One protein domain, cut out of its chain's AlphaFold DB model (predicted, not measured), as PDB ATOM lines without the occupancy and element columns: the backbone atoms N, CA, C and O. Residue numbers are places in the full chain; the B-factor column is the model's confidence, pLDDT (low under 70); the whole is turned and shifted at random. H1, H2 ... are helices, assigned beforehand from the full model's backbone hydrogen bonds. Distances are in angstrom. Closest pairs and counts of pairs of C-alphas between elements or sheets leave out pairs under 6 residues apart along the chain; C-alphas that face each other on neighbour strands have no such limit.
ATOM      1  N   ASP A 335       7.486-116.830 -20.573       79.62
ATOM      2  CA  ASP A 335       6.702-117.767 -19.770       79.62
ATOM      3  C   ASP A 335       7.552-118.376 -18.641       79.62
ATOM      4  O   ASP A 335       7.039-118.549 -17.536       79.62
ATOM      5  N   ILE A 336       8.834-118.677 -18.901       82.00
ATOM      6  CA  ILE A 336       9.791-119.159 -17.891       82.00
ATOM      7  C   ILE A 336      10.009-118.087 -16.823       82.00
ATOM      8  O   ILE A 336       9.884-118.397 -15.640       82.00
ATOM      9  N   ASP A 337      10.258-116.837 -17.217       81.19
ATOM     10  CA  ASP A 337      10.433-115.737 -16.266       81.19
ATOM     11  C   ASP A 337       9.196-115.564 -15.377       81.19
ATOM     12  O   ASP A 337       9.295-115.580 -14.149       81.19
ATOM     13  N   ARG A 338       7.998-115.503 -15.972       82.00
ATOM     14  CA  ARG A 338       6.757-115.400 -15.187       82.00
ATOM     15  C   ARG A 338       6.539-116.615 -14.292       82.00
ATOM     16  O   ARG A 338       6.002-116.463 -13.194       82.00
ATOM     17  N   PHE A 339       6.934-117.811 -14.735       85.00
ATOM     18  CA  PHE A 339       6.862-119.020 -13.919       85.00
ATOM     19  C   PHE A 339       7.763-118.911 -12.689       85.00
ATOM     20  O   PHE A 339       7.311-119.236 -11.595       85.00
ATOM     21  N   VAL A 340       9.008-118.452 -12.856       84.69
ATOM     22  CA  VAL A 340       9.970-118.267 -11.759       84.69
ATOM     23  C   VAL A 340       9.432-117.261 -10.744       84.69
ATOM     24  O   VAL A 340       9.333-117.598  -9.568       84.69
ATOM     25  N   THR A 341       8.964-116.090 -11.175       83.56
ATOM     26  CA  THR A 341       8.379-115.107 -10.249       83.56
ATOM     27  C   THR A 341       7.165-115.666  -9.508       83.56
ATOM     28  O   THR A 341       7.120-115.653  -8.279       83.56
ATOM     29  N   SER A 342       6.220-116.271 -10.235       80.38
ATOM     30  CA  SER A 342       5.013-116.869  -9.634       80.38
ATOM     31  C   SER A 342       5.355-117.987  -8.638       80.38
ATOM     32  O   SER A 342       4.662-118.196  -7.640       80.38
ATOM     33  N   TRP A 343       6.440-118.718  -8.899       80.12
ATOM     34  CA  TRP A 343       6.962-119.749  -8.013       80.12
ATOM     35  C   TRP A 343       7.474-119.181  -6.693       80.12
ATOM     36  O   TRP A 343       7.121-119.682  -5.621       80.12
ATOM     37  N   HIS A 344       8.311-118.145  -6.772       79.44
ATOM     38  CA  HIS A 344       8.896-117.495  -5.604       79.44
ATOM     39  C   HIS A 344       7.820-116.754  -4.796       79.44
ATOM     40  O   HIS A 344       7.812-116.855  -3.570       79.44
ATOM     41  N   ASP A 345       6.823-116.150  -5.446       78.31
ATOM     42  CA  ASP A 345       5.654-115.560  -4.779       78.31
ATOM     43  C   ASP A 345       4.845-116.586  -3.980       78.31
ATOM     44  O   ASP A 345       4.484-116.346  -2.822       78.31
ATOM     45  N   ALA A 346       4.584-117.757  -4.568       73.38
ATOM     46  CA  ALA A 346       3.919-118.843  -3.860       73.38
ATOM     47  C   ALA A 346       4.749-119.315  -2.654       73.38
ATOM     48  O   ALA A 346       4.193-119.534  -1.576       73.38
ATOM     49  N   ALA A 347       6.076-119.408  -2.797       73.19
ATOM     50  CA  ALA A 347       6.977-119.739  -1.696       73.19
ATOM     51  C   ALA A 347       6.937-118.688  -0.566       73.19
ATOM     52  O   ALA A 347       6.830-119.064   0.602       73.19
ATOM     53  N   ARG A 348       6.934-117.386  -0.889       76.62
ATOM     54  CA  ARG A 348       6.834-116.289   0.096       76.62
ATOM     55  C   ARG A 348       5.530-116.341   0.894       76.62
ATOM     56  O   ARG A 348       5.536-116.152   2.112       76.62
ATOM     57  N   GLN A 349       4.404-116.613   0.230       71.19
ATOM     58  CA  GLN A 349       3.101-116.711   0.896       71.19
ATOM     59  C   GLN A 349       3.031-117.865   1.900       71.19
ATOM     60  O   GLN A 349       2.326-117.765   2.907       71.19
ATOM     61  N   GLU A 350       3.773-118.947   1.669       65.81
ATOM     62  CA  GLU A 350       3.913-120.025   2.649       65.81
ATOM     63  C   GLU A 350       4.710-119.580   3.880       65.81
ATOM     64  O   GLU A 350       4.340-119.940   5.004       65.81
ATOM     65  N   CYS A 351       5.751-118.764   3.689       64.88
ATOM     66  CA  CYS A 351       6.565-118.218   4.773       64.88
ATOM     67  C   CYS A 351       5.793-117.220   5.650       64.88
ATOM     68  O   CYS A 351       5.940-117.209   6.869       64.88
ATOM     69  N   ALA A 352       4.862-116.456   5.077       60.75
ATOM     70  CA  ALA A 352       3.984-115.569   5.848       60.75
ATOM     71  C   ALA A 352       3.071-116.310   6.859       60.75
ATOM     72  O   ALA A 352       2.448-115.682   7.713       60.75
ATOM     73  N   GLY A 353       2.974-117.643   6.776       58.72
ATOM     74  CA  GLY A 353       2.258-118.487   7.735       58.72
ATOM     75  C   GLY A 353       3.088-118.969   8.937       58.72
ATOM     76  O   GLY A 353       2.564-119.749   9.741       58.72
ATOM     77  N   TYR A 354       4.364-118.581   9.063       59.81
ATOM     78  CA  TYR A 354       5.173-118.894  10.246       59.81
ATOM     79  C   TYR A 354       4.708-118.088  11.466       59.81
ATOM     80  O   TYR A 354       4.312-116.934  11.367       59.81
ATOM     81  N   GLY A 355       4.745-118.715  12.645       56.66
ATOM     82  CA  GLY A 355       4.398-118.050  13.908       56.66
ATOM     83  C   GLY A 355       5.512-117.166  14.482       56.66
ATOM     84  O   GLY A 355       5.310-116.587  15.545       56.66
ATOM     85  N   ASP A 356       6.671-117.107  13.823       72.19
ATOM     86  CA  ASP A 356       7.846-116.325  14.212       72.19
ATOM     87  C   ASP A 356       8.161-115.328  13.089       72.19
ATOM     88  O   ASP A 356       8.527-115.734  11.984       72.19
ATOM     89  N   GLU A 357       7.952-114.038  13.361       69.50
ATOM     90  CA  GLU A 357       8.101-112.950  12.383       69.50
ATOM     91  C   GLU A 357       9.556-112.785  11.917       69.50
ATOM     92  O   GLU A 357       9.788-112.501  10.747       69.50
ATOM     93  N   TYR A 358      10.538-113.050  12.785       68.88
ATOM     94  CA  TYR A 358      11.956-112.884  12.456       68.88
ATOM     95  C   TYR A 358      12.433-113.945  11.451       68.88
ATOM     96  O   TYR A 358      13.107-113.627  10.475       68.88
ATOM     97  N   LEU A 359      12.014-115.202  11.637       65.25
ATOM     98  CA  LEU A 359      12.315-116.284  10.689       65.25
ATOM     99  C   LEU A 359      11.609-116.087   9.340       65.25
ATOM    100  O   LEU A 359      12.146-116.480   8.307       65.25
ATOM    101  N   ALA A 360      10.418-115.481   9.338       67.44
ATOM    102  CA  ALA A 360       9.694-115.181   8.106       67.44
ATOM    103  C   ALA A 360      10.382-114.076   7.283       67.44
ATOM    104  O   ALA A 360      10.441-114.196   6.062       67.44
ATOM    105  N   GLU A 361      10.914-113.033   7.931       70.88
ATOM    106  CA  GLU A 361      11.667-111.959   7.263       70.88
ATOM    107  C   GLU A 361      13.012-112.448   6.693       70.88
ATOM    108  O   GLU A 361      13.358-112.108   5.558       70.88
ATOM    109  N   GLU A 362      13.752-113.282   7.435       70.12
ATOM    110  CA  GLU A 362      15.004-113.881   6.942       70.12
ATOM    111  C   GLU A 362      14.758-114.784   5.719       70.12
ATOM    112  O   GLU A 362      15.443-114.637   4.706       70.12
ATOM    113  N   GLU A 363      13.745-115.661   5.760       70.50
ATOM    114  CA  GLU A 363      13.429-116.561   4.637       70.50
ATOM    115  C   GLU A 363      12.876-115.796   3.418       70.50
ATOM    116  O   GLU A 363      13.149-116.173   2.281       70.50
ATOM    117  N   GLN A 364      12.143-114.691   3.616       71.12
ATOM    118  CA  GLN A 364      11.719-113.821   2.509       71.12
ATOM    119  C   GLN A 364      12.908-113.157   1.810       71.12
ATOM    120  O   GLN A 364      12.961-113.162   0.583       71.12
ATOM    121  N   THR A 365      13.878-112.651   2.575       71.25
ATOM    122  CA  THR A 365      15.084-112.025   2.012       71.25
ATOM    123  C   THR A 365      15.908-113.039   1.211       71.25
ATOM    124  O   THR A 365      16.358-112.742   0.107       71.25
ATOM    125  N   GLU A 366      16.053-114.266   1.724       73.88
ATOM    126  CA  GLU A 366      16.724-115.354   1.002       73.88
ATOM    127  C   GLU A 366      15.985-115.712  -0.302       73.88
ATOM    128  O   GLU A 366      16.614-115.914  -1.339       73.88
ATOM    129  N   LEU A 367      14.648-115.744  -0.293       75.69
ATOM    130  CA  LEU A 367      13.850-116.020  -1.494       75.69
ATOM    131  C   LEU A 367      13.980-114.938  -2.573       75.69
ATOM    132  O   LEU A 367      13.947-115.294  -3.754       75.69
ATOM    133  N   ASP A 368      14.136-113.669  -2.188       73.25
ATOM    134  CA  ASP A 368      14.371-112.552  -3.113       73.25
ATOM    135  C   ASP A 368      15.733-112.695  -3.807       73.25
ATOM    136  O   ASP A 368      15.825-112.624  -5.035       73.25
ATOM    137  N   GLU A 369      16.787-112.987  -3.036       73.88
ATOM    138  CA  GLU A 369      18.126-113.235  -3.583       73.88
ATOM    139  C   GLU A 369      18.140-114.451  -4.521       73.88
ATOM    140  O   GLU A 369      18.776-114.416  -5.580       73.88
ATOM    141  N   LEU A 370      17.416-115.516  -4.161       76.38
ATOM    142  CA  LEU A 370      17.293-116.720  -4.980       76.38
ATOM    143  C   LEU A 370      16.501-116.474  -6.272       76.38
ATOM    144  O   LEU A 370      16.884-117.013  -7.310       76.38
ATOM    145  N   GLU A 371      15.429-115.678  -6.238       80.75
ATOM    146  CA  GLU A 371      14.642-115.350  -7.435       80.75
ATOM    147  C   GLU A 371      15.508-114.608  -8.457       80.75
ATOM    148  O   GLU A 371      15.645-115.043  -9.606       80.75
ATOM    149  N   GLU A 372      16.153-113.519  -8.026       74.38
ATOM    150  CA  GLU A 372      17.029-112.729  -8.891       74.38
ATOM    151  C   GLU A 372      18.183-113.566  -9.443       74.38
ATOM    152  O   GLU A 372      18.570-113.431 -10.608       74.38
ATOM    153  N   ASP A 373      18.756-114.432  -8.610       76.75
ATOM    154  CA  ASP A 373      19.824-115.315  -9.036       76.75
ATOM    155  C   ASP A 373      19.362-116.320 -10.091       76.75
ATOM    156  O   ASP A 373      20.039-116.489 -11.107       76.75
ATOM    157  N   LEU A 374      18.193-116.936  -9.910       80.06
ATOM    158  CA  LEU A 374      17.667-117.912 -10.855       80.06
ATOM    159  C   LEU A 374      17.339-117.275 -12.213       80.06
ATOM    160  O   LEU A 374      17.705-117.849 -13.242       80.06
ATOM    161  N   HIS A 375      16.761-116.068 -12.241       78.06
ATOM    162  CA  HIS A 375      16.601-115.305 -13.487       78.06
ATOM    163  C   HIS A 375      17.948-115.054 -14.169       78.06
ATOM    164  O   HIS A 375      18.112-115.345 -15.355       78.06
ATOM    165  N   ARG A 376      18.970-114.612 -13.416       73.06
ATOM    166  CA  ARG A 376      20.325-114.432 -13.968       73.06
ATOM    167  C   ARG A 376      20.904-115.737 -14.514       73.06
ATOM    168  O   ARG A 376      21.661-115.693 -15.483       73.06
ATOM    169  N   GLN A 377      20.610-116.883 -13.900       76.50
ATOM    170  CA  GLN A 377      21.084-118.183 -14.376       76.50
ATOM    171  C   GLN A 377      20.383-118.611 -15.674       76.50
ATOM    172  O   GLN A 377      21.071-119.073 -16.585       76.50
ATOM    173  N   PHE A 378      19.068-118.408 -15.805       77.62
ATOM    174  CA  PHE A 378      18.337-118.657 -17.056       77.62
ATOM    175  C   PHE A 378      18.783-117.723 -18.190       77.62
ATOM    176  O   PHE A 378      19.025-118.188 -19.304       77.62
ATOM    177  N   ASP A 379      19.020-116.442 -17.899       65.62
ATOM    178  CA  ASP A 379      19.544-115.473 -18.873       65.62
ATOM    179  C   ASP A 379      20.936-115.859 -19.398       65.62
ATOM    180  O   ASP A 379      21.274-115.634 -20.562       65.62
ATOM    181  N   ARG A 380      21.782-116.426 -18.528       61.94
ATOM    182  CA  ARG A 380      23.177-116.769 -18.853       61.94
ATOM    183  C   ARG A 380      23.335-118.155 -19.466       61.94
ATOM    184  O   ARG A 380      24.363-118.416 -20.090       61.94
ATOM    185  N   ASN A 381      22.372-119.051 -19.265       66.94
ATOM    186  CA  ASN A 381      22.485-120.452 -19.646       66.94
ATOM    187  C   ASN A 381      21.327-120.877 -20.559       66.94
ATOM    188  O   ASN A 381      20.334-121.450 -20.118       66.94
ATOM    189  N   ALA A 382      21.506-120.668 -21.867       65.31
ATOM    190  CA  ALA A 382      20.516-121.017 -22.892       65.31
ATOM    191  C   ALA A 382      20.064-122.495 -22.854       65.31
ATOM    192  O   ALA A 382      18.946-122.836 -23.252       65.31
ATOM    193  N   GLU A 383      20.912-123.399 -22.367       65.25
ATOM    194  CA  GLU A 383      20.581-124.820 -22.267       65.25
ATOM    195  C   GLU A 383      19.699-125.134 -21.064       65.25
ATOM    196  O   GLU A 383      18.807-125.980 -21.163       65.25
ATOM    197  N   LEU A 384      19.904-124.419 -19.956       74.56
ATOM    198  CA  LEU A 384      19.008-124.461 -18.807       74.56
ATOM    199  C   LEU A 384      17.607-123.982 -19.217       74.56
ATOM    200  O   LEU A 384      16.622-124.663 -18.928       74.56
ATOM    201  N   SER A 385      17.525-122.887 -19.980       73.00
ATOM    202  CA  SER A 385      16.261-122.358 -20.518       73.00
ATOM    203  C   SER A 385      15.593-123.334 -21.484       73.00
ATOM    204  O   SER A 385      14.390-123.564 -21.402       73.00
ATOM    205  N   THR A 386      16.371-124.011 -22.338       71.44
ATOM    206  CA  THR A 386      15.849-125.058 -23.235       71.44
ATOM    207  C   THR A 386      15.205-126.203 -22.452       71.44
ATOM    208  O   THR A 386      14.125-126.669 -22.817       71.44
ATOM    209  N   LEU A 387      15.828-126.635 -21.350       74.75
ATOM    210  CA  LEU A 387      15.272-127.679 -20.491       74.75
ATOM    211  C   LEU A 387      14.004-127.219 -19.759       74.75
ATOM    212  O   LEU A 387      13.064-127.999 -19.585       74.75
ATOM    213  N   ALA A 388      13.960-125.950 -19.353       81.19
ATOM    214  CA  ALA A 388      12.838-125.355 -18.640       81.19
ATOM    215  C   ALA A 388      11.615-125.062 -19.517       81.19
ATOM    216  O   ALA A 388      10.582-124.701 -18.972       81.19
ATOM    217  N   ARG A 389      11.640-125.309 -20.835       81.19
ATOM    218  CA  ARG A 389      10.478-125.080 -21.725       81.19
ATOM    219  C   ARG A 389       9.236-125.922 -21.409       81.19
ATOM    220  O   ARG A 389       8.180-125.709 -22.001       81.19
ATOM    221  N   THR A 390       9.326-126.882 -20.488       75.25
ATOM    222  CA  THR A 390       8.149-127.582 -19.952       75.25
ATOM    223  C   THR A 390       7.903-127.163 -18.499       75.25
ATOM    224  O   THR A 390       8.847-127.195 -17.704       75.25
ATOM    225  N   PRO A 391       6.655-126.834 -18.105       79.69
ATOM    226  CA  PRO A 391       6.341-126.399 -16.741       79.69
ATOM    227  C   PRO A 391       6.845-127.361 -15.662       79.69
ATOM    228  O   PRO A 391       7.341-126.937 -14.623       79.69
ATOM    229  N   LEU A 392       6.770-128.674 -15.919       74.88
ATOM    230  CA  LEU A 392       7.293-129.682 -14.998       74.88
ATOM    231  C   LEU A 392       8.800-129.524 -14.765       74.88
ATOM    232  O   LEU A 392       9.228-129.560 -13.617       74.88
ATOM    233  N   LEU A 393       9.601-129.377 -15.824       76.94
ATOM    234  CA  LEU A 393      11.056-129.266 -15.696       76.94
ATOM    235  C   LEU A 393      11.477-127.912 -15.127       76.94
ATOM    236  O   LEU A 393      12.376-127.882 -14.292       76.94
ATOM    237  N   CYS A 394      10.787-126.826 -15.483       82.62
ATOM    238  CA  CYS A 394      10.998-125.526 -14.846       82.62
ATOM    239  C   CYS A 394      10.760-125.615 -13.334       82.62
ATOM    240  O   CYS A 394      11.625-125.253 -12.544       82.62
ATOM    241  N   ALA A 395       9.649-126.234 -12.920       77.44
ATOM    242  CA  ALA A 395       9.356-126.476 -11.514       77.44
ATOM    243  C   ALA A 395      10.426-127.312 -10.799       77.44
ATOM    244  O   ALA A 395      10.747-127.040  -9.643       77.44
ATOM    245  N   VAL A 396      10.975-128.333 -11.472       74.75
ATOM    246  CA  VAL A 396      12.094-129.131 -10.951       74.75
ATOM    247  C   VAL A 396      13.329-128.262 -10.716       74.75
ATOM    248  O   VAL A 396      13.984-128.416  -9.689       74.75
ATOM    249  N   ILE A 397      13.651-127.374 -11.657       79.94
ATOM    250  CA  ILE A 397      14.820-126.495 -11.573       79.94
ATOM    251  C   ILE A 397      14.656-125.498 -10.419       79.94
ATOM    252  O   ILE A 397      15.553-125.426  -9.583       79.94
ATOM    253  N   CYS A 398      13.505-124.822 -10.307       81.19
ATOM    254  CA  CYS A 398      13.207-123.904  -9.195       81.19
ATOM    255  C   CYS A 398      13.331-124.612  -7.836       81.19
ATOM    256  O   CYS A 398      14.006-124.145  -6.921       81.19
ATOM    257  N   ALA A 399      12.750-125.808  -7.732       75.06
ATOM    258  CA  ALA A 399      12.865-126.653  -6.551       75.06
ATOM    259  C   ALA A 399      14.315-127.020  -6.198       75.06
ATOM    260  O   ALA A 399      14.707-126.970  -5.030       75.06
ATOM    261  N   LEU A 400      15.104-127.431  -7.196       75.31
ATOM    262  CA  LEU A 400      16.496-127.818  -6.996       75.31
ATOM    263  C   LEU A 400      17.334-126.617  -6.541       75.31
ATOM    264  O   LEU A 400      18.121-126.769  -5.608       75.31
ATOM    265  N   HIS A 401      17.126-125.451  -7.160       82.19
ATOM    266  CA  HIS A 401      17.811-124.194  -6.845       82.19
ATOM    267  C   HIS A 401      17.534-123.757  -5.400       82.19
ATOM    268  O   HIS A 401      18.486-123.606  -4.634       82.19
ATOM    269  N   ARG A 402      16.263-123.721  -4.964       77.94
ATOM    270  CA  ARG A 402      15.912-123.413  -3.562       77.94
ATOM    271  C   ARG A 402      16.493-124.421  -2.574       77.94
ATOM    272  O   ARG A 402      17.119-124.026  -1.601       77.94
ATOM    273  N   SER A 403      16.351-125.727  -2.830       71.00
ATOM    274  CA  SER A 403      16.818-126.768  -1.890       71.00
ATOM    275  C   SER A 403      18.330-126.771  -1.651       71.00
ATOM    276  O   SER A 403      18.807-127.380  -0.693       71.00
ATOM    277  N   ARG A 404      19.088-126.131  -2.544       73.31
ATOM    278  CA  ARG A 404      20.546-126.040  -2.491       73.31
ATOM    279  C   ARG A 404      21.048-124.622  -2.220       73.31
ATOM    280  O   ARG A 404      22.240-124.391  -2.407       73.31
ATOM    281  N   GLY A 405      20.180-123.695  -1.808       68.56
ATOM    282  CA  GLY A 405      20.569-122.313  -1.512       68.56
ATOM    283  C   GLY A 405      21.191-121.603  -2.717       68.56
ATOM    284  O   GLY A 405      22.242-120.981  -2.598       68.56
ATOM    285  N   GLY A 406      20.608-121.783  -3.903       70.75
ATOM    286  CA  GLY A 406      21.015-121.103  -5.137       70.75
ATOM    287  C   GLY A 406      21.999-121.874  -6.018       70.75
ATOM    288  O   GLY A 406      22.268-121.501  -7.162       70.75
ATOM    289  N   LEU A 407      22.511-123.004  -5.528       71.12
ATOM    290  CA  LEU A 407      23.495-123.812  -6.243       71.12
ATOM    291  C   LEU A 407      22.816-124.837  -7.158       71.12
ATOM    292  O   LEU A 407      22.576-125.990  -6.772       71.12
ATOM    293  N   LEU A 408      22.544-124.442  -8.405       72.56
ATOM    294  CA  LEU A 408      22.304-125.421  -9.463       72.56
ATOM    295  C   LEU A 408      23.607-126.163  -9.792       72.56
ATOM    296  O   LEU A 408      24.694-125.595  -9.675       72.56
ATOM    297  N   PRO A 409      23.526-127.448 -10.178       67.62
ATOM    298  CA  PRO A 409      24.699-128.176 -10.623       67.62
ATOM    299  C   PRO A 409      25.410-127.442 -11.761       67.62
ATOM    300  O   PRO A 409      24.768-127.007 -12.717       67.62
TER     301      PRO A 409
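This is residues 335 to 409 of the 902 residues of the protein "Serine protease" of Streptomyces palmae (UniProt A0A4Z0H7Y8). A long helical hairpin of H1 and H2 makes the length of the domain; H4 crosses over one side of it, away from the hairpin's turn, and short H3 leads from H2 to H4. The printed part has 75 residues, four named helices in the order H1 to H4 and no named strand: all helix, compact, radius of gyration of the C-alphas 12.6 A, spans 40 by 19 by 16 A.

H2, residues 357 to 380, touches H1, residues 335 to 351, in a hairpin at a shallow tilt of 12 degrees, opposite ways; the C-alphas of Cys 351 and Ala 360 are closest, 5.5 A. H4, residues 391 to 403, touches H2 at a steep tilt of 54 degrees, closest C-alphas Leu 370 and Arg 402, 7.0 A. H4 touches H1 with H1's residues 336 to 343 alone, at a steep 47 degrees, closest C-alphas Val 340 and Cys 398, 7.0 A. H3, residues 382 to 388, touches H2 and H4 only at the corner, closest C-alphas Phe 378 and Ser 385, 5.5 A, and Ala 388 and Cys 394, 4.2 A. In H1, H2, H3 and H4 every O i to N i+4 pair is within hydrogen-bond range.

H2 is 34.9 A long from C-alpha 357 at (8.101, -112.950, 12.383), H1 24.5 A and H4 18.2 A, ending with C-alpha 403 at (16.818, -126.768, -1.890).

The C-alphas of Gly 355 and Ala 382 are the farthest apart, 40.3 A. The printed part has no cut, the three links are tight, and residues 353 to 358 stand free. Mean pLDDT of the printed part is 73.8; 17 residues are under 70, among them 350 to 355 and 379 to 383.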